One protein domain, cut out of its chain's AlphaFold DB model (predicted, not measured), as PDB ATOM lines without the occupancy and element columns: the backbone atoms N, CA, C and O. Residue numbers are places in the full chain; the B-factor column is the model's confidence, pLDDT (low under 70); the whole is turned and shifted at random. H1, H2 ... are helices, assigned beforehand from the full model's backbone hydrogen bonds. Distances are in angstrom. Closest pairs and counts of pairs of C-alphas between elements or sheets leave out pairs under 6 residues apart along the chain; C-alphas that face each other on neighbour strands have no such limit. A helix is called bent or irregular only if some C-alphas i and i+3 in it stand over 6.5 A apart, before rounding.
ATOM      1  N   ASP A   9     201.604 153.427 104.049       90.31
ATOM      2  CA  ASP A   9     202.447 153.968 105.113       90.31
ATOM      3  C   ASP A   9     202.435 153.074 106.364       90.31
ATOM      4  O   ASP A   9     203.481 152.602 106.809       90.31
ATOM      5  N   LEU A  10     201.250 152.736 106.877       89.31
ATOM      6  CA  LEU A  10     201.117 151.882 108.064       89.31
ATOM      7  C   LEU A  10     201.558 150.438 107.795       89.31
ATOM      8  O   LEU A  10     202.085 149.775 108.686       89.31
ATOM      9  N   GLN A  11     201.352 149.935 106.574       89.69
ATOM     10  CA  GLN A  11     201.862 148.615 106.183       89.69
ATOM     11  C   GLN A  11     203.392 148.608 106.076       89.69
ATOM     12  O   GLN A  11     204.012 147.631 106.484       89.69
ATOM     13  N   GLY A  12     203.999 149.697 105.597       92.00
ATOM     14  CA  GLY A  12     205.451 149.869 105.544       92.00
ATOM     15  C   GLY A  12     206.079 149.834 106.934       92.00
ATOM     16  O   GLY A  12     207.011 149.067 107.161       92.00
ATOM     17  N   ILE A  13     205.500 150.562 107.896       93.50
ATOM     18  CA  ILE A  13     205.974 150.541 109.291       93.50
ATOM     19  C   ILE A  13     205.842 149.133 109.891       93.50
ATOM     20  O   ILE A  13     206.761 148.661 110.556       93.50
ATOM     21  N   ARG A  14     204.752 148.404 109.605       92.44
ATOM     22  CA  ARG A  14     204.627 146.992 110.020       92.44
ATOM     23  C   ARG A  14     205.690 146.098 109.384       92.44
ATOM     24  O   ARG A  14     206.176 145.191 110.049       92.44
ATOM     25  N   GLY A  15     206.038 146.338 108.122       93.88
ATOM     26  CA  GLY A  15     207.125 145.633 107.443       93.88
ATOM     27  C   GLY A  15     208.461 145.847 108.151       93.88
ATOM     28  O   GLY A  15     209.145 144.876 108.457       93.88
ATOM     29  N   ILE A  16     208.781 147.097 108.498       94.75
ATOM     30  CA  ILE A  16     209.984 147.442 109.271       94.75
ATOM     31  C   ILE A  16     209.966 146.742 110.634       94.75
ATOM     32  O   ILE A  16     210.955 146.122 111.011       94.75
ATOM     33  N   ALA A  17     208.834 146.768 111.340       94.38
ATOM     34  CA  ALA A  17     208.683 146.093 112.624       94.38
ATOM     35  C   ALA A  17     208.960 144.579 112.527       94.38
ATOM     36  O   ALA A  17     209.687 144.031 113.352       94.38
ATOM     37  N   ILE A  18     208.447 143.909 111.487       93.56
ATOM     38  CA  ILE A  18     208.715 142.484 111.235       93.56
ATOM     39  C   ILE A  18     210.198 142.249 110.935       93.56
ATOM     40  O   ILE A  18     210.780 141.321 111.491       93.56
ATOM     41  N   ILE A  19     210.816 143.080 110.088       95.38
ATOM     42  CA  ILE A  19     212.244 142.970 109.754       95.38
ATOM     43  C   ILE A  19     213.100 143.110 111.015       95.38
ATOM     44  O   ILE A  19     214.010 142.310 111.208       95.38
ATOM     45  N   SER A  20     212.781 144.055 111.899       94.62
ATOM     46  CA  SER A  20     213.470 144.223 113.182       94.62
ATOM     47  C   SER A  20     213.358 142.975 114.060       94.62
ATOM     48  O   SER A  20     214.361 142.524 114.609       94.62
ATOM     49  N   VAL A  21     212.168 142.369 114.151       92.81
ATOM     50  CA  VAL A  21     211.955 141.141 114.934       92.81
ATOM     51  C   VAL A  21     212.725 139.970 114.335       92.81
ATOM     52  O   VAL A  21     213.398 139.250 115.066       92.81
ATOM     53  N   VAL A  22     212.667 139.782 113.018       92.69
ATOM     54  CA  VAL A  22     213.433 138.738 112.322       92.69
ATOM     55  C   VAL A  22     214.934 138.965 112.527       92.69
ATOM     56  O   VAL A  22     215.643 138.039 112.909       92.69
ATOM     57  N   GLY A  23     215.406 140.202 112.372       93.75
ATOM     58  CA  GLY A  23     216.794 140.591 112.610       93.75
ATOM     59  C   GLY A  23     217.261 140.270 114.027       93.75
ATOM     60  O   GLY A  23     218.332 139.702 114.184       93.75
ATOM     61  N   PHE A  24     216.433 140.528 115.043       89.94
ATOM     62  CA  PHE A  24     216.732 140.148 116.427       89.94
ATOM     63  C   PHE A  24     216.912 138.634 116.607       89.94
ATOM     64  O   PHE A  24     217.775 138.210 117.366       89.94
ATOM     65  N   HIS A  25     216.133 137.811 115.899       86.62
ATOM     66  CA  HIS A  25     216.229 136.354 116.029       86.62
ATOM     67  C   HIS A  25     217.459 135.766 115.323       86.62
ATOM     68  O   HIS A  25     218.047 134.819 115.833       86.62
ATOM     69  N   PHE A  26     217.844 136.298 114.160       90.12
ATOM     70  CA  PHE A  26     218.978 135.772 113.384       90.12
ATOM     71  C   PHE A  26     220.314 136.453 113.708       90.12
ATOM     72  O   PHE A  26     221.365 135.829 113.586       90.12
ATOM     73  N   PHE A  27     220.280 137.725 114.108       91.75
ATOM     74  CA  PHE A  27     221.447 138.584 114.313       91.75
ATOM     75  C   PHE A  27     221.309 139.413 115.609       91.75
ATOM     76  O   PHE A  27     221.324 140.648 115.551       91.75
ATOM     77  N   PRO A  28     221.167 138.767 116.785       86.56
ATOM     78  CA  PRO A  28     220.894 139.458 118.048       86.56
ATOM     79  C   PRO A  28     221.974 140.481 118.429       86.56
ATOM     80  O   PRO A  28     221.636 141.532 118.964       86.56
ATOM     81  N   ASP A  29     223.243 140.245 118.085       89.94
ATOM     82  CA  ASP A  29     224.339 141.186 118.376       89.94
ATOM     83  C   ASP A  29     224.249 142.483 117.555       89.94
ATOM     84  O   ASP A  29     224.648 143.554 118.014       89.94
ATOM     85  N   TYR A  30     223.698 142.402 116.340       92.50
ATOM     86  CA  TYR A  30     223.536 143.549 115.442       92.50
ATOM     87  C   TYR A  30     222.199 144.267 115.649       92.50
ATOM     88  O   TYR A  30     222.094 145.469 115.399       92.50
ATOM     89  N   VAL A  31     221.169 143.544 116.100       91.75
ATOM     90  CA  VAL A  31     219.813 144.071 116.314       91.75
ATOM     91  C   VAL A  31     219.293 143.698 117.714       91.75
ATOM     92  O   VAL A  31     218.230 143.084 117.828       91.75
ATOM     93  N   PRO A  32     219.977 144.095 118.807       87.25
ATOM     94  CA  PRO A  32     219.659 143.629 120.165       87.25
ATOM     95  C   PRO A  32     218.272 144.064 120.650       87.25
ATOM     96  O   PRO A  32     217.637 143.374 121.440       87.25
ATOM     97  N   ASN A  33     217.762 145.181 120.126       91.12
ATOM     98  CA  ASN A  33     216.453 145.735 120.479       91.12
ATOM     99  C   ASN A  33     215.368 145.449 119.430       91.12
ATOM    100  O   ASN A  33     214.302 146.064 119.455       91.12
ATOM    101  N   GLY A  34     215.609 144.542 118.481       89.88
ATOM    102  CA  GLY A  34     214.642 144.269 117.413       89.88
ATOM    103  C   GLY A  34     213.331 143.646 117.909       89.88
ATOM    104  O   GLY A  34     212.309 143.765 117.233       89.88
ATOM    105  N   TYR A  35     213.315 143.079 119.123       87.06
ATOM    106  CA  TYR A  35     212.095 142.611 119.792       87.06
ATOM    107  C   TYR A  35     211.043 143.721 119.986       87.06
ATOM    108  O   TYR A  35     209.850 143.422 119.965       87.06
ATOM    109  N   LEU A  36     211.454 144.997 120.069       92.12
ATOM    110  CA  LEU A  36     210.546 146.154 120.145       92.12
ATOM    111  C   LEU A  36     209.633 146.282 118.914       92.12
ATOM    112  O   LEU A  36     208.594 146.943 118.963       92.12
ATOM    113  N   GLY A  37     209.985 145.633 117.798       93.06
ATOM    114  CA  GLY A  37     209.107 145.548 116.635       93.06
ATOM    115  C   GLY A  37     207.781 144.838 116.943       93.06
ATOM    116  O   GLY A  37     206.760 145.173 116.343       93.06
ATOM    117  N   VAL A  38     207.739 143.921 117.918       90.69
ATOM    118  CA  VAL A  38     206.483 143.277 118.340       90.69
ATOM    119  C   VAL A  38     205.523 144.303 118.953       90.69
ATOM    120  O   VAL A  38     204.348 144.338 118.585       90.69
ATOM    121  N   ASP A  39     206.029 145.194 119.808       91.88
ATOM    122  CA  ASP A  39     205.221 146.241 120.442       91.88
ATOM    123  C   ASP A  39     204.660 147.212 119.397       91.88
ATOM    124  O   ASP A  39     203.462 147.507 119.380       91.88
ATOM    125  N   GLN A  40     205.505 147.643 118.453       92.19
ATOM    126  CA  GLN A  40     205.078 148.475 117.324       92.19
ATOM    127  C   GLN A  40     203.977 147.792 116.507       92.19
ATOM    128  O   GLN A  40     202.984 148.426 116.137       92.19
ATOM    129  N   PHE A  41     204.119 146.492 116.242       90.50
ATOM    130  CA  PHE A  41     203.127 145.726 115.500       90.50
ATOM    131  C   PHE A  41     201.777 145.686 116.227       90.50
ATOM    132  O   PHE A  41     200.746 145.915 115.589       90.50
ATOM    133  N   PHE A  42     201.760 145.461 117.546       89.88
ATOM    134  CA  PHE A  42     200.519 145.453 118.326       89.88
ATOM    135  C   PHE A  42     199.834 146.818 118.360       89.88
ATOM    136  O   PHE A  42     198.625 146.892 118.109       89.88
ATOM    137  N   VAL A  43     200.589 147.898 118.578       91.44
ATOM    138  CA  VAL A  43     200.047 149.268 118.569       91.44
ATOM    139  C   VAL A  43     199.405 149.588 117.215       91.44
ATOM    140  O   VAL A  43     198.257 150.039 117.153       91.44
ATOM    141  N   LEU A  44     200.101 149.290 116.116       90.75
ATOM    142  CA  LEU A  44     199.597 149.533 114.761       90.75
ATOM    143  C   LEU A  44     198.382 148.663 114.426       90.75
ATOM    144  O   LEU A  44     197.439 149.143 113.788       90.75
ATOM    145  N   SER A  45     198.380 147.397 114.848       87.62
ATOM    146  CA  SER A  45     197.227 146.512 114.687       87.62
ATOM    147  C   SER A  45     196.003 147.075 115.408       87.62
ATOM    148  O   SER A  45     194.930 147.133 114.797       87.62
ATOM    149  N   GLY A  46     196.156 147.548 116.649       88.56
ATOM    150  CA  GLY A  46     195.066 148.156 117.411       88.56
ATOM    151  C   GLY A  46     194.528 149.432 116.774       88.56
ATOM    152  O   GLY A  46     193.321 149.549 116.566       88.56
ATOM    153  N   PHE A  47     195.413 150.336 116.354       88.44
ATOM    154  CA  PHE A  47     195.024 151.552 115.640       88.44
ATOM    155  C   PHE A  47     194.238 151.251 114.354       88.44
ATOM    156  O   PHE A  47     193.158 151.804 114.128       88.44
ATOM    157  N   LEU A  48     194.739 150.328 113.527       88.25
ATOM    158  CA  LEU A  48     194.082 149.954 112.273       88.25
ATOM    159  C   LEU A  48     192.727 149.275 112.518       88.25
ATOM    160  O   LEU A  48     191.796 149.473 111.741       88.25
ATOM    161  N   MET A  49     192.598 148.479 113.582       86.94
ATOM    162  CA  MET A  49     191.318 147.889 113.976       86.94
ATOM    163  C   MET A  49     190.299 148.947 114.384       86.94
ATOM    164  O   MET A  49     189.189 148.930 113.852       86.94
ATOM    165  N   SER A  50     190.678 149.885 115.252       87.38
ATOM    166  CA  SER A  50     189.806 150.988 115.667       87.38
ATOM    167  C   SER A  50     189.347 151.823 114.472       87.38
ATOM    168  O   SER A  50     188.157 152.096 114.336       87.38
ATOM    169  N   MET A  51     190.259 152.144 113.547       86.31
ATOM    170  CA  MET A  51     189.931 152.872 112.317       86.31
ATOM    171  C   MET A  51     188.944 152.098 111.430       86.31
ATOM    172  O   MET A  51     187.993 152.675 110.907       86.31
ATOM    173  N   LEU A  52     189.145 150.787 111.261       85.00
ATOM    174  CA  LEU A  52     188.239 149.950 110.470       85.00
ATOM    175  C   LEU A  52     186.832 149.902 111.073       85.00
ATOM    176  O   LEU A  52     185.863 149.985 110.323       85.00
ATOM    177  N   LEU A  53     186.734 149.780 112.398       85.69
ATOM    178  CA  LEU A  53     185.461 149.756 113.119       85.69
ATOM    179  C   LEU A  53     184.746 151.112 113.063       85.69
ATOM    180  O   LEU A  53     183.531 151.161 112.878       85.69
ATOM    181  N   GLN A  54     185.499 152.210 113.162       85.69
ATOM    182  CA  GLN A  54     184.963 153.562 113.031       85.69
ATOM    183  C   GLN A  54     184.439 153.835 111.621       85.69
ATOM    184  O   GLN A  54     183.336 154.347 111.473       85.69
ATOM    185  N   ASN A  55     185.176 153.433 110.586       82.44
ATOM    186  CA  ASN A  55     184.776 153.650 109.193       82.44
ATOM    187  C   ASN A  55     183.572 152.801 108.760       82.44
ATOM    188  O   ASN A  55     182.970 153.076 107.725       82.44
ATOM    189  N   SER A  56     183.214 151.763 109.519       80.56
ATOM    190  CA  SER A  56     182.002 150.978 109.288       80.56
ATOM    191  C   SER A  56     180.813 151.437 110.131       80.56
ATOM    192  O   SER A  56     179.804 150.733 110.145       80.56
ATOM    193  N   SER A  57     180.890 152.590 110.814       78.75
ATOM    194  CA  SER A  57     179.902 153.014 111.816       78.75
ATOM    195  C   SER A  57     178.460 153.096 111.318       78.75
ATOM    196  O   SER A  57     177.535 152.947 112.113       78.75
ATOM    197  N   ASP A  58     178.242 153.278 110.026       83.75
ATOM    198  CA  ASP A  58     176.891 153.476 109.494       83.75
ATOM    199  C   ASP A  58     176.125 152.155 109.323       83.75
ATOM    200  O   ASP A  58     174.923 152.142 109.074       83.75
ATOM    201  N   GLN A  59     176.799 151.012 109.492       85.69
ATOM    202  CA  GLN A  59     176.163 149.702 109.399       85.69
ATOM    203  C   GLN A  59     175.527 149.253 110.730       85.69
ATOM    204  O   GLN A  59     175.977 149.650 111.813       85.69
ATOM    205  N   PRO A  60     174.537 148.343 110.699       88.56
ATOM    206  CA  PRO A  60     174.045 147.675 111.902       88.56
ATOM    207  C   PRO A  60     175.169 146.942 112.650       88.56
ATOM    208  O   PRO A  60     176.048 146.344 112.025       88.56
ATOM    209  N   VAL A  61     175.117 146.948 113.989       87.19
ATOM    210  CA  VAL A  61     176.145 146.347 114.871       87.19
ATOM    211  C   VAL A  61     176.424 144.889 114.486       87.19
ATOM    212  O   VAL A  61     177.578 144.508 114.307       87.19
ATOM    213  N   LEU A  62     175.371 144.091 114.279       87.94
ATOM    214  CA  LEU A  62     175.488 142.670 113.943       87.94
ATOM    215  C   LEU A  62     176.208 142.431 112.604       87.94
ATOM    216  O   LEU A  62     177.054 141.544 112.503       87.94
ATOM    217  N   SER A  63     175.923 143.247 111.586       89.06
ATOM    218  CA  SER A  63     176.577 143.127 110.275       89.06
ATOM    219  C   SER A  63     178.071 143.442 110.369       89.06
ATOM    220  O   SER A  63     178.898 142.722 109.806       89.06
ATOM    221  N   GLN A  64     178.438 144.465 111.147       87.19
ATOM    222  CA  GLN A  64     179.840 144.813 111.380       87.19
ATOM    223  C   GLN A  64     180.601 143.711 112.113       87.19
ATOM    224  O   GLN A  64     181.704 143.367 111.692       87.19
ATOM    225  N   VAL A  65     180.001 143.125 113.156       87.75
ATOM    226  CA  VAL A  65     180.554 141.972 113.891       87.75
ATOM    227  C   VAL A  65     180.876 140.839 112.922       87.75
ATOM    228  O   VAL A  65     182.023 140.395 112.838       87.75
ATOM    229  N   ILE A  66     179.877 140.399 112.153       90.19
ATOM    230  CA  ILE A  66     180.011 139.258 111.241       90.19
ATOM    231  C   ILE A  66     181.078 139.547 110.184       90.19
ATOM    232  O   ILE A  66     181.953 138.715 109.943       90.19
ATOM    233  N   GLN A  67     181.061 140.735 109.576       89.12
ATOM    234  CA  GLN A  67     182.051 141.110 108.567       89.12
ATOM    235  C   GLN A  67     183.467 141.191 109.138       89.12
ATOM    236  O   GLN A  67     184.409 140.742 108.476       89.12
ATOM    237  N   PHE A  68     183.634 141.754 110.337       89.19
ATOM    238  CA  PHE A  68     184.930 141.863 110.994       89.19
ATOM    239  C   PHE A  68     185.505 140.473 111.269       89.19
ATOM    240  O   PHE A  68     186.566 140.133 110.736       89.19
ATOM    241  N   TYR A  69     184.780 139.637 112.018       90.94
ATOM    242  CA  TYR A  69     185.267 138.313 112.400       90.94
ATOM    243  C   TYR A  69     185.418 137.381 111.197       90.94
ATOM    244  O   TYR A  69     186.425 136.685 111.105       90.94
ATOM    245  N   SER A  70     184.516 137.430 110.210       92.94
ATOM    246  CA  SER A  70     184.631 136.612 108.992       92.94
ATOM    247  C   SER A  70     185.893 136.938 108.188       92.94
ATOM    248  O   SER A  70     186.621 136.031 107.777       92.94
ATOM    249  N   LYS A  71     186.212 138.228 107.998       90.44
ATOM    250  CA  LYS A  71     187.428 138.649 107.279       90.44
ATOM    251  C   LYS A  71     188.700 138.210 108.005       90.44
ATOM    252  O   LYS A  71     189.665 137.820 107.349       90.44
ATOM    253  N   ARG A  72     188.719 138.270 109.340       91.31
ATOM    254  CA  ARG A  72     189.875 137.836 110.144       91.31
ATOM    255  C   ARG A  72     190.013 136.322 110.167       91.31
ATOM    256  O   ARG A  72     191.115 135.830 109.943       91.31
ATOM    257  N   PHE A  73     188.904 135.605 110.322       93.19
ATOM    258  CA  PHE A  73     188.872 134.149 110.281       93.19
ATOM    259  C   PHE A  73     189.440 133.626 108.959       93.19
ATOM    260  O   PHE A  73     190.425 132.896 108.971       93.19
ATOM    261  N   LYS A  74     188.916 134.095 107.816       94.75
ATOM    262  CA  LYS A  74     189.387 133.690 106.477       94.75
ATOM    263  C   LYS A  74     190.862 134.015 106.219       94.75
ATOM    264  O   LYS A  74     191.487 133.361 105.393       94.75
ATOM    265  N   ARG A  75     191.409 135.027 106.899       91.50
ATOM    266  CA  ARG A  75     192.804 135.458 106.742       91.50
ATOM    267  C   ARG A  75     193.776 134.672 107.623       91.50
ATOM    268  O   ARG A  75     194.867 134.364 107.161       91.50
ATOM    269  N   ILE A  76     193.426 134.428 108.885       93.19
ATOM    270  CA  ILE A  76     194.365 133.913 109.895       93.19
ATOM    271  C   ILE A  76     194.242 132.404 110.050       93.19
ATOM    272  O   ILE A  76     195.243 131.695 110.009       93.19
ATOM    273  N   VAL A  77     193.015 131.912 110.215       93.88
ATOM    274  CA  VAL A  77     192.759 130.547 110.681       93.88
ATOM    275  C   VAL A  77     193.302 129.483 109.716       93.88
ATOM    276  O   VAL A  77     194.030 128.612 110.189       93.88
ATOM    277  N   PRO A  78     193.067 129.548 108.387       95.75
ATOM    278  CA  PRO A  78     193.533 128.502 107.475       95.75
ATOM    279  C   PRO A  78     195.054 128.323 107.484       95.75
ATOM    280  O   PRO A  78     195.549 127.210 107.642       95.75
ATOM    281  N   LEU A  79     195.802 129.424 107.362       95.81
ATOM    282  CA  LEU A  79     197.265 129.385 107.329       95.81
ATOM    283  C   LEU A  79     197.858 129.009 108.688       95.81
ATOM    284  O   LEU A  79     198.866 128.311 108.742       95.81
ATOM    285  N   TYR A  80     197.225 129.428 109.782       95.19
ATOM    286  CA  TYR A  80     197.687 129.095 111.122       95.19
ATOM    287  C   TYR A  80     197.542 127.601 111.434       95.19
ATOM    288  O   TYR A  80     198.496 126.978 111.893       95.19
ATOM    289  N   PHE A  81     196.392 126.997 111.121       95.44
ATOM    290  CA  PHE A  81     196.211 125.554 111.301       95.44
ATOM    291  C   PHE A  81     197.061 124.731 110.332       95.44
ATOM    292  O   PHE A  81     197.548 123.670 110.720       95.44
ATOM    293  N   LEU A  82     197.305 125.230 109.114       96.50
ATOM    294  CA  LEU A  82     198.264 124.618 108.195       96.50
ATOM    295  C   LEU A  82     199.677 124.609 108.794       96.50
ATOM    296  O   LEU A  82     200.341 123.575 108.763       96.50
ATOM    297  N   LEU A  83     200.115 125.729 109.378       95.31
ATOM    298  CA  LEU A  83     201.403 125.827 110.065       95.31
ATOM    299  C   LEU A  83     201.464 124.876 111.262       95.31
ATOM    300  O   LEU A  83     202.444 124.152 111.397       95.31
ATOM    301  N   ILE A  84     200.417 124.816 112.090       95.25
ATOM    302  CA  ILE A  84     200.383 123.890 113.228       95.25
ATOM    303  C   ILE A  84     200.478 122.437 112.757       95.25
ATOM    304  O   ILE A  84     201.302 121.680 113.271       95.25
ATOM    305  N   GLY A  85     199.669 122.052 111.769       96.25
ATOM    306  CA  GLY A  85     199.680 120.703 111.208       96.25
ATOM    307  C   GLY A  85     201.035 120.344 110.601       96.25
ATOM    308  O   GLY A  85     201.588 119.293 110.919       96.25
ATOM    309  N   GLY A  86     201.612 121.242 109.799       96.12
ATOM    310  CA  GLY A  86     202.939 121.067 109.207       96.12
ATOM    311  C   GLY A  86     204.044 120.930 110.256       96.12
ATOM    312  O   GLY A  86     204.870 120.023 110.155       96.12
ATOM    313  N   SER A  87     204.024 121.759 111.302       94.06
ATOM    314  CA  SER A  87     204.973 121.669 112.418       94.06
ATOM    315  C   SER A  87     204.822 120.365 113.203       94.06
ATOM    316  O   SER A  87     205.831 119.762 113.559       94.06
ATOM    317  N   MET A  88     203.596 119.877 113.423       94.94
ATOM    318  CA  MET A  88     203.360 118.579 114.071       94.94
ATOM    319  C   MET A  88     203.848 117.404 113.213       94.94
ATOM    320  O   MET A  88     204.453 116.476 113.743       94.94
ATOM    321  N   ILE A  89     203.627 117.438 111.896       95.75
ATOM    322  CA  ILE A  89     204.157 116.417 110.977       95.75
ATOM    323  C   ILE A  89     205.690 116.444 111.002       95.75
ATOM    324  O   ILE A  89     206.325 115.405 111.162       95.75
ATOM    325  N   SER A  90     206.291 117.634 110.918       94.00
ATOM    326  CA  SER A  90     207.744 117.812 110.996       94.00
ATOM    327  C   SER A  90     208.319 117.281 112.314       94.00
ATOM    328  O   SER A  90     209.308 116.552 112.291       94.00
ATOM    329  N   LEU A  91     207.660 117.557 113.447       93.75
ATOM    330  CA  LEU A  91     208.030 117.036 114.767       93.75
ATOM    331  C   LEU A  91     208.159 115.506 114.756       93.75
ATOM    332  O   LEU A  91     209.186 114.984 115.180       93.75
ATOM    333  N   TYR A  92     207.156 114.790 114.240       93.88
ATOM    334  CA  TYR A  92     207.179 113.323 114.215       93.88
ATOM    335  C   TYR A  92     208.130 112.742 113.161       93.88
ATOM    336  O   TYR A  92     208.666 111.657 113.363       93.88
ATOM    337  N   CYS A  93     208.360 113.440 112.047       95.12
ATOM    338  CA  CYS A  93     209.209 112.938 110.964       95.12
ATOM    339  C   CYS A  93     210.699 113.280 111.117       95.12
ATOM    340  O   CYS A  93     211.529 112.613 110.496       95.12
ATOM    341  N   LYS A  94     211.048 114.353 111.839       93.62
ATOM    342  CA  LYS A  94     212.409 114.924 111.844       93.62
ATOM    343  C   LYS A  94     213.029 115.096 113.228       93.62
ATOM    344  O   LYS A  94     214.250 115.202 113.295       93.62
ATOM    345  N   PHE A  95     212.243 115.130 114.306       90.25
ATOM    346  CA  PHE A  95     212.761 115.404 115.650       90.25
ATOM    347  C   PHE A  95     212.759 114.156 116.549       90.25
ATOM    348  O   PHE A  95     211.869 113.311 116.423       90.25
ATOM    349  N   PRO A  96     213.716 114.049 117.494       91.12
ATOM    350  CA  PRO A  96     213.776 112.948 118.455       91.12
ATOM    351  C   PRO A  96     212.529 112.836 119.346       91.12
ATOM    352  O   PRO A  96     211.905 113.843 119.692       91.12
ATOM    353  N   GLU A  97     212.227 111.618 119.813       91.56
ATOM    354  CA  GLU A  97     211.058 111.328 120.663       91.56
ATOM    355  C   GLU A  97     211.021 112.143 121.962       91.56
ATOM    356  O   GLU A  97     209.949 112.520 122.443       91.56
ATOM    357  N   VAL A  98     212.194 112.488 122.505       89.56
ATOM    358  CA  VAL A  98     212.317 113.318 123.715       89.56
ATOM    359  C   VAL A  98     211.637 114.687 123.566       89.56
ATOM    360  O   VAL A  98     211.150 115.241 124.550       89.56
ATOM    361  N   SER A  99     211.524 115.208 122.340       87.69
ATOM    362  CA  SER A  99     210.898 116.502 122.052       87.69
ATOM    363  C   SER A  99     209.377 116.418 121.889       87.69
ATOM    364  O   SER A  99     208.697 117.449 121.916       87.69
ATOM    365  N   TRP A 100     208.805 115.217 121.738       91.44
ATOM    366  CA  TRP A 100     207.396 115.041 121.378       91.44
ATOM    367  C   TRP A 100     206.439 115.489 122.476       91.44
ATOM    368  O   TRP A 100     205.454 116.169 122.195       91.44
ATOM    369  N   LYS A 101     206.715 115.124 123.735       89.44
ATOM    370  CA  LYS A 101     205.817 115.422 124.862       89.44
ATOM    371  C   LYS A 101     205.628 116.929 125.039       89.44
ATOM    372  O   LYS A 101     204.492 117.395 125.106       89.44
ATOM    373  N   THR A 102     206.726 117.682 125.070       86.31
ATOM    374  CA  THR A 102     206.707 119.143 125.232       86.31
ATOM    375  C   THR A 102     205.981 119.819 124.070       86.31
ATOM    376  O   THR A 102     205.051 120.592 124.293       86.31
ATOM    377  N   ASN A 103     206.330 119.462 122.831       90.31
ATOM    378  CA  ASN A 103     205.758 120.087 121.639       90.31
ATOM    379  C   ASN A 103     204.294 119.697 121.392       90.31
ATOM    380  O   ASN A 103     203.530 120.504 120.873       90.31
ATOM    381  N   LYS A 104     203.852 118.508 121.820       92.25
ATOM    382  CA  LYS A 104     202.431 118.124 121.778       92.25
ATOM    383  C   LYS A 104     201.587 118.999 122.704       92.25
ATOM    384  O   LYS A 104     200.506 119.434 122.314       92.25
ATOM    385  N   GLU A 105     202.065 119.269 123.919       89.31
ATOM    386  CA  GLU A 105     201.366 120.165 124.847       89.31
ATOM    387  C   GLU A 105     201.384 121.620 124.362       89.31
ATOM    388  O   GLU A 105     200.360 122.303 124.434       89.31
ATOM    389  N   ALA A 106     202.502 122.080 123.796       89.69
ATOM    390  CA  ALA A 106     202.585 123.403 123.184       89.69
ATOM    391  C   ALA A 106     201.658 123.534 121.960       89.69
ATOM    392  O   ALA A 106     200.905 124.502 121.854       89.69
ATOM    393  N   GLY A 107     201.597 122.510 121.103       92.88
ATOM    394  CA  GLY A 107     200.691 122.440 119.957       92.88
ATOM    395  C   GLY A 107     199.213 122.489 120.358       92.88
ATOM    396  O   GLY A 107     198.438 123.230 119.754       92.88
ATOM    397  N   LYS A 108     198.810 121.790 121.433       92.88
ATOM    398  CA  LYS A 108     197.441 121.889 121.985       92.88
ATOM    399  C   LYS A 108     197.082 123.324 122.369       92.88
ATOM    400  O   LYS A 108     195.984 123.780 122.060       92.88
ATOM    401  N   ARG A 109     198.002 124.043 123.023       91.75
ATOM    402  CA  ARG A 109     197.802 125.454 123.398       91.75
ATOM    403  C   ARG A 109     197.753 126.359 122.175       91.75
ATOM    404  O   ARG A 109     196.920 127.261 122.129       91.75
ATOM    405  N   ALA A 110     198.607 126.102 121.185       93.19
ATOM    406  CA  ALA A 110     198.607 126.833 119.927       93.19
ATOM    407  C   ALA A 110     197.255 126.698 119.204       93.19
ATOM    408  O   ALA A 110     196.725 127.712 118.752       93.19
ATOM    409  N   MET A 111     196.644 125.502 119.174       94.00
ATOM    410  CA  MET A 111     195.336 125.277 118.530       94.00
ATOM    411  C   MET A 111     194.204 126.138 119.101       94.00
ATOM    412  O   MET A 111     193.294 126.513 118.364       94.00
ATOM    413  N   ILE A 112     194.256 126.456 120.394       93.44
ATOM    414  CA  ILE A 112     193.234 127.263 121.078       93.44
ATOM    415  C   ILE A 112     193.669 128.720 121.299       93.44
ATOM    416  O   ILE A 112     193.030 129.429 122.069       93.44
ATOM    417  N   PHE A 113     194.741 129.176 120.636       93.06
ATOM    418  CA  PHE A 113     195.297 130.532 120.776       93.06
ATOM    419  C   PHE A 113     195.665 130.903 122.228       93.06
ATOM    420  O   PHE A 113     195.355 131.994 122.713       93.06
ATOM    421  N   MET A 114     196.321 129.979 122.941       92.44
ATOM    422  CA  MET A 114     196.758 130.154 124.335       92.44
ATOM    423  C   MET A 114     198.260 129.915 124.542       92.44
ATOM    424  O   MET A 114     198.704 129.662 125.664       92.44
ATOM    425  N   SER A 115     199.068 129.995 123.486       89.12
ATOM    426  CA  SER A 115     200.524 129.810 123.586       89.12
ATOM    427  C   SER A 115     201.252 130.958 124.296       89.12
ATOM    428  O   SER A 115     202.414 130.814 124.651       89.12
ATOM    429  N   ASN A 116     200.572 132.072 124.587       87.50
ATOM    430  CA  ASN A 116     201.100 133.177 125.393       87.50
ATOM    431  C   ASN A 116     201.071 132.932 126.913       87.50
ATOM    432  O   ASN A 116     201.503 133.792 127.678       87.50
ATOM    433  N   ARG A 117     200.552 131.787 127.375       79.12
ATOM    434  CA  ARG A 117     200.567 131.410 128.793       79.12
ATOM    435  C   ARG A 117     201.770 130.526 129.116       79.12
ATOM    436  O   ARG A 117     201.909 129.440 128.550       79.12
ATOM    437  N   ARG A 118     202.580 130.966 130.088       67.94
ATOM    438  CA  ARG A 118     203.683 130.173 130.658       67.94
ATOM    439  C   ARG A 118     203.148 128.863 131.248       67.94
ATOM    440  O   ARG A 118     202.064 128.844 131.836       67.94
ATOM    441  N   ARG A 119     203.878 127.758 131.076       65.31
ATOM    442  CA  ARG A 119     203.554 126.448 131.675       65.31
ATOM    443  C   ARG A 119     203.909 126.419 133.159       65.31
ATOM    444  O   ARG A 119     203.188 125.779 133.915       65.31
ATOM    445  N   THR A 120     204.991 127.087 133.552       66.19
ATOM    446  CA  THR A 120     205.466 127.191 134.939       66.19
ATOM    447  C   THR A 120     205.960 128.610 135.230       66.19
ATOM    448  O   THR A 120     206.232 129.385 134.313       66.19
ATOM    449  N   ALA A 121     206.057 128.977 136.511       62.41
ATOM    450  CA  ALA A 121     206.536 130.303 136.923       62.41
ATOM    451  C   ALA A 121     208.002 130.571 136.520       62.41
ATOM    452  O   ALA A 121     208.388 131.723 136.350       62.41
ATOM    453  N   GLU A 122     208.778 129.503 136.329       61.47
ATOM    454  CA  GLU A 122     210.221 129.511 136.056       61.47
ATOM    455  C   GLU A 122     210.570 129.554 134.558       61.47
ATOM    456  O   GLU A 122     211.740 129.635 134.203       61.47
ATOM    457  N   GLU A 123     209.584 129.491 133.657       63.16
ATOM    458  CA  GLU A 123     209.845 129.550 132.216       63.16
ATOM    459  C   GLU A 123     210.229 130.966 131.767       63.16
ATOM    460  O   GLU A 123     209.385 131.870 131.698       63.16
ATOM    461  N   ASP A 124     211.505 131.136 131.411       65.25
ATOM    462  CA  ASP A 124     212.005 132.316 130.714       65.25
ATOM    463  C   ASP A 124     211.824 132.161 129.196       65.25
ATOM    464  O   ASP A 124     212.320 131.222 128.562       65.25
ATOM    465  N   TYR A 125     211.110 133.120 128.610       65.31
ATOM    466  CA  TYR A 125     210.868 133.211 127.177       65.31
ATOM    467  C   TYR A 125     212.176 133.255 126.378       65.31
ATOM    468  O   TYR A 125     212.292 132.557 125.372       65.31
ATOM    469  N   PHE A 126     213.171 134.029 126.824       64.62
ATOM    470  CA  PHE A 126     214.433 134.169 126.092       64.62
ATOM    471  C   PHE A 126     215.260 132.884 126.142       64.62
ATOM    472  O   PHE A 126     215.883 132.508 125.149       64.62
ATOM    473  N   GLN A 127     215.192 132.152 127.254       66.19
ATOM    474  CA  GLN A 127     215.839 130.852 127.383       66.19
ATOM    475  C   GLN A 127     215.174 129.804 126.477       66.19
ATOM    476  O   GLN A 127     215.868 129.117 125.728       66.19
ATOM    477  N   MET A 128     213.837 129.730 126.468       65.44
ATOM    478  CA  MET A 128     213.085 128.842 125.567       65.44
ATOM    479  C   MET A 128     213.361 129.153 124.091       65.44
ATOM    480  O   MET A 128     213.536 128.232 123.291       65.44
ATOM    481  N   LEU A 129     213.460 130.442 123.752       66.44
ATOM    482  CA  LEU A 129     213.786 130.922 122.413       66.44
ATOM    483  C   LEU A 129     215.206 130.525 121.991       66.44
ATOM    484  O   LEU A 129     215.396 130.033 120.884       66.44
ATOM    485  N   SER A 130     216.191 130.694 122.878       64.75
ATOM    486  CA  SER A 130     217.595 130.370 122.591       64.75
ATOM    487  C   SER A 130     217.855 128.868 122.444       64.75
ATOM    488  O   SER A 130     218.701 128.462 121.650       64.75
ATOM    489  N   LEU A 131     217.112 128.035 123.180       67.25
ATOM    490  CA  LEU A 131     217.274 126.580 123.168       67.25
ATOM    491  C   LEU A 131     216.396 125.883 122.115       67.25
ATOM    492  O   LEU A 131     216.571 124.687 121.890       67.25
ATOM    493  N   ALA A 132     215.448 126.600 121.496       69.19
ATOM    494  CA  ALA A 132     214.530 126.105 120.460       69.19
ATOM    495  C   ALA A 132     213.814 124.777 120.810       69.19
ATOM    496  O   ALA A 132     213.507 123.964 119.937       69.19
ATOM    497  N   ILE A 133     213.545 124.543 122.101       76.81
ATOM    498  CA  ILE A 133     212.946 123.292 122.605       76.81
ATOM    499  C   ILE A 133     211.457 123.194 122.227       76.81
ATOM    500  O   ILE A 133     210.934 122.094 122.022       76.81
ATOM    501  N   ASP A 134     210.777 124.339 122.136       84.12
ATOM    502  CA  ASP A 134     209.364 124.453 121.778       84.12
ATOM    503  C   ASP A 134     209.192 125.137 120.410       84.12
ATOM    504  O   ASP A 134     209.362 126.346 120.249       84.12
ATOM    505  N   ILE A 135     208.788 124.345 119.419       87.69
ATOM    506  CA  ILE A 135     208.563 124.751 118.025       87.69
ATOM    507  C   ILE A 135     207.394 125.746 117.918       87.69
ATOM    508  O   ILE A 135     207.324 126.542 116.978       87.69
ATOM    509  N   PHE A 136     206.466 125.735 118.877       89.25
ATOM    510  CA  PHE A 136     205.288 126.598 118.876       89.25
ATOM    511  C   PHE A 136     205.490 127.900 119.643       89.25
ATOM    512  O   PHE A 136     204.558 128.710 119.668       89.25
ATOM    513  N   THR A 137     206.679 128.155 120.203       85.38
ATOM    514  CA  THR A 137     206.948 129.362 120.997       85.38
ATOM    515  C   THR A 137     206.523 130.624 120.247       85.38
ATOM    516  O   THR A 137     205.747 131.401 120.786       85.38
ATOM    517  N   HIS A 138     206.871 130.788 118.966       86.44
ATOM    518  CA  HIS A 138     206.533 131.986 118.173       86.44
ATOM    519  C   HIS A 138     205.028 132.247 117.973       86.44
ATOM    520  O   HIS A 138     204.643 133.353 117.592       86.44
ATOM    521  N   THR A 139     204.158 131.266 118.234       91.25
ATOM    522  CA  THR A 139     202.702 131.435 118.088       91.25
ATOM    523  C   THR A 139     202.087 132.319 119.178       91.25
ATOM    524  O   THR A 139     200.922 132.709 119.065       91.25
ATOM    525  N   TRP A 140     202.847 132.658 120.227       89.62
ATOM    526  CA  TRP A 140     202.372 133.472 121.347       89.62
ATOM    527  C   TRP A 140     201.850 134.840 120.894       89.62
ATOM    528  O   TRP A 140     200.807 135.291 121.367       89.62
ATOM    529  N   SER A 141     202.543 135.487 119.953       90.06
ATOM    530  CA  SER A 141     202.214 136.841 119.505       90.06
ATOM    531  C   SER A 141     200.893 136.859 118.739       90.06
ATOM    532  O   SER A 141     200.048 137.722 118.972       90.06
ATOM    533  N   LEU A 142     200.660 135.843 117.903       91.75
ATOM    534  CA  LEU A 142     199.390 135.655 117.212       91.75
ATOM    535  C   LEU A 142     198.261 135.276 118.181       91.75
ATOM    536  O   LEU A 142     197.137 135.741 118.006       91.75
ATOM    537  N   SER A 143     198.542 134.479 119.217       93.06
ATOM    538  CA  SER A 143     197.568 134.193 120.281       93.06
ATOM    539  C   SER A 143     197.097 135.473 120.974       93.06
ATOM    540  O   SER A 143     195.892 135.692 121.106       93.06
ATOM    541  N   VAL A 144     198.027 136.362 121.337       91.56
ATOM    542  CA  VAL A 144     197.704 137.689 121.889       91.56
ATOM    543  C   VAL A 144     196.918 138.526 120.879       91.56
ATOM    544  O   VAL A 144     195.909 139.133 121.239       91.56
ATOM    545  N   GLU A 145     197.321 138.529 119.607       91.00
ATOM    546  CA  GLU A 145     196.620 139.274 118.559       91.00
ATOM    547  C   GLU A 145     195.161 138.805 118.404       91.00
ATOM    548  O   GLU A 145     194.253 139.634 118.345       91.00
ATOM    549  N   VAL A 146     194.899 137.495 118.411       91.38
ATOM    550  CA  VAL A 146     193.535 136.946 118.330       91.38
ATOM    551  C   VAL A 146     192.719 137.258 119.585       91.38
ATOM    552  O   VAL A 146     191.553 137.632 119.465       91.38
ATOM    553  N   GLN A 147     193.311 137.185 120.780       91.75
ATOM    554  CA  GLN A 147     192.648 137.621 122.019       91.75
ATOM    555  C   GLN A 147     192.250 139.101 121.928       91.75
ATOM    556  O   GLN A 147     191.123 139.478 122.254       91.75
ATOM    557  N   PHE A 148     193.132 139.937 121.384       89.38
ATOM    558  CA  PHE A 148     192.854 141.349 121.155       89.38
ATOM    559  C   PHE A 148     191.751 141.571 120.105       89.38
ATOM    560  O   PHE A 148     190.910 142.455 120.273       89.38
ATOM    561  N   TYR A 149     191.693 140.733 119.063       90.00
ATOM    562  CA  TYR A 149     190.621 140.759 118.062       90.00
ATOM    563  C   TYR A 149     189.254 140.404 118.647       90.00
ATOM    564  O   TYR A 149     188.249 140.795 118.065       90.00
ATOM    565  N   LEU A 150     189.198 139.666 119.757       89.06
ATOM    566  CA  LEU A 150     187.950 139.375 120.462       89.06
ATOM    567  C   LEU A 150     187.548 140.535 121.383       89.06
ATOM    568  O   LEU A 150     186.380 140.916 121.425       89.06
ATOM    569  N   ILE A 151     188.514 141.116 122.098       90.00
ATOM    570  CA  ILE A 151     188.254 142.118 123.141       90.00
ATOM    571  C   ILE A 151     187.964 143.502 122.548       90.00
ATOM    572  O   ILE A 151     186.924 144.091 122.844       90.00
ATOM    573  N   LEU A 152     188.859 144.042 121.713       87.69
ATOM    574  CA  LEU A 152     188.775 145.441 121.275       87.69
ATOM    575  C   LEU A 152     187.496 145.735 120.464       87.69
ATOM    576  O   LEU A 152     186.813 146.716 120.775       87.69
ATOM    577  N   PRO A 153     187.112 144.917 119.461       86.69
ATOM    578  CA  PRO A 153     185.873 145.148 118.730       86.69
ATOM    579  C   PRO A 153     184.645 145.009 119.618       86.69
ATOM    580  O   PRO A 153     183.709 145.783 119.454       86.69
ATOM    581  N   LEU A 154     184.644 144.072 120.570       89.19
ATOM    582  CA  LEU A 154     183.533 143.912 121.503       89.19
ATOM    583  C   LEU A 154     183.347 145.172 122.356       89.19
ATOM    584  O   LEU A 154     182.232 145.678 122.427       89.19
ATOM    585  N   ILE A 155     184.429 145.724 122.918       90.88
ATOM    586  CA  ILE A 155     184.397 146.995 123.661       90.88
ATOM    587  C   ILE A 155     183.811 148.113 122.788       90.88
ATOM    588  O   ILE A 155     182.869 148.797 123.188       90.88
ATOM    589  N   TYR A 156     184.321 148.273 121.567       90.44
ATOM    590  CA  TYR A 156     183.833 149.302 120.649       90.44
ATOM    591  C   TYR A 156     182.342 149.130 120.313       90.44
ATOM    592  O   TYR A 156     181.566 150.086 120.339       90.44
ATOM    593  N   LEU A 157     181.922 147.903 120.001       89.06
ATOM    594  CA  LEU A 157     180.561 147.594 119.571       89.06
ATOM    595  C   LEU A 157     179.550 147.699 120.717       89.06
ATOM    596  O   LEU A 157     178.460 148.218 120.482       89.06
ATOM    597  N   LEU A 158     179.918 147.288 121.936       90.62
ATOM    598  CA  LEU A 158     179.124 147.512 123.150       90.62
ATOM    599  C   LEU A 158     178.918 149.008 123.394       90.62
ATOM    600  O   LEU A 158     177.796 149.438 123.644       90.62
ATOM    601  N   GLY A 159     179.967 149.816 123.210       91.00
ATOM    602  CA  GLY A 159     179.870 151.272 123.289       91.00
ATOM    603  C   GLY A 159     178.844 151.866 122.318       91.00
ATOM    604  O   GLY A 159     178.231 152.886 122.625       91.00
ATOM    605  N   ARG A 160     178.606 151.231 121.161       89.69
ATOM    606  CA  ARG A 160     177.596 151.694 120.193       89.69
ATOM    607  C   ARG A 160     176.159 151.308 120.530       89.69
ATOM    608  O   ARG A 160     175.254 151.768 119.839       89.69
ATOM    609  N   LEU A 161     175.945 150.443 121.519       88.50
ATOM    610  CA  LEU A 161     174.598 150.140 122.008       88.50
ATOM    611  C   LEU A 161     174.027 151.308 122.826       88.50
ATOM    612  O   LEU A 161     172.822 151.376 123.045       88.50
ATOM    613  N   PHE A 162     174.885 152.235 123.258       91.88
ATOM    614  CA  PHE A 162     174.519 153.399 124.050       91.88
ATOM    615  C   PHE A 162     174.257 154.644 123.189       91.88
ATOM    616  O   PHE A 162     174.758 154.779 122.070       91.88
ATOM    617  N   SER A 163     173.498 155.599 123.740       92.75
ATOM    618  CA  SER A 163     173.375 156.943 123.162       92.75
ATOM    619  C   SER A 163     174.736 157.651 123.153       92.75
ATOM    620  O   SER A 163     175.616 157.319 123.944       92.75
TER     621      SER A 163
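What this domain is: This is residues 9 to 163 of the 364 residues of the protein "Acyl_transf_3 domain-containing protein" of Caenorhabditis tropicalis (UniProt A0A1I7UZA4). An elongated, loosely packed set of helices runs mostly along one long axis, with the bent helix H3 as a long beam on one side and H6 in the middle. H4 folds back beside the second arm of H3, H2 packs on H6 and folds back to H1 on the side away from H3, and the short H5 lies near the beginning of H6. The printed part has 155 residues, with six named helices in the order H1 to H6 and no named strand; the class is all helix. It is only just loose, close to compact, with a radius of gyration of the C-alphas of 18.1 A and spans of 58 by 34 by 29 A.

Where its parts are: The longest helix, H3, residues 61 to 94, was assigned as one helix by its hydrogen bonds but is bent: C-alphas 75 and 78 are 7.0 A apart. Its arms are H3a, residues 61 to 75, 21.5 A long from C-alpha 61 at (176.145, 146.347, 114.871), and H3b, residues 78 to 94, 23.7 A long. H6, residues 137 to 159, is 34.9 A long and ends with C-alpha 159 at (179.870, 151.272, 123.289). H4, residues 97 to 111, is 21.1 A long. H2, residues 36 to 55, is 29.0 A long, and H1, residues 9 to 26, is 25.9 A long from C-alpha 9 at (202.447, 153.968, 105.113). H5, residues 125 to 131, is 10.1 A long. H4 and H6 are only just irregular: C-alphas 98 and 101 are 6.9 A apart, and C-alphas 138 and 141 are 6.6 A apart.

How they stand to each other: H3a and H3b stand at a shallow tilt of 31 degrees. H3b and H4 form a helical hairpin at 8 degrees; their closest C-alphas, of Ile 84 and Gly 107, are 6.9 A apart. H6 is the hub, touching three helices. It only just touches H3a, with 3 pairs of C-alphas within 8 A, the closest those of Val 61 and Leu 157 at 6.6 A. Residues 106 to 110 of H4 touch H6, closest at the C-alphas of Ala 110 and Thr 139, 6.4 A. H2 touches H6, running the same way at a shallow tilt of 29 degrees; the closest C-alphas are those of Leu 53 and Pro 153, 7.3 A. Residues 36 to 44 of H2 touch H1 in a helical hairpin at 26 degrees, closest at the C-alphas of Ala 17 and Gly 37, 4.1 A. H5 is close to H6 but not clearly touching; H1 and H6 are apart. Every O i to N i+4 pair is within hydrogen-bond range in H1, H2, H3a, H3b and H5, against 9 of 11 in H4 and 15 of 19 in H6.

The domain as a whole: The two farthest C-alphas, of Pro 96 and Ser 163, are 59.9 A apart. Residues 93 to 98 stand free. The link from H4 to H5, residues 112 to 124, is long. The printed part has no cut. Its mean pLDDT is 88.0; residues 118 to 132 are under 70.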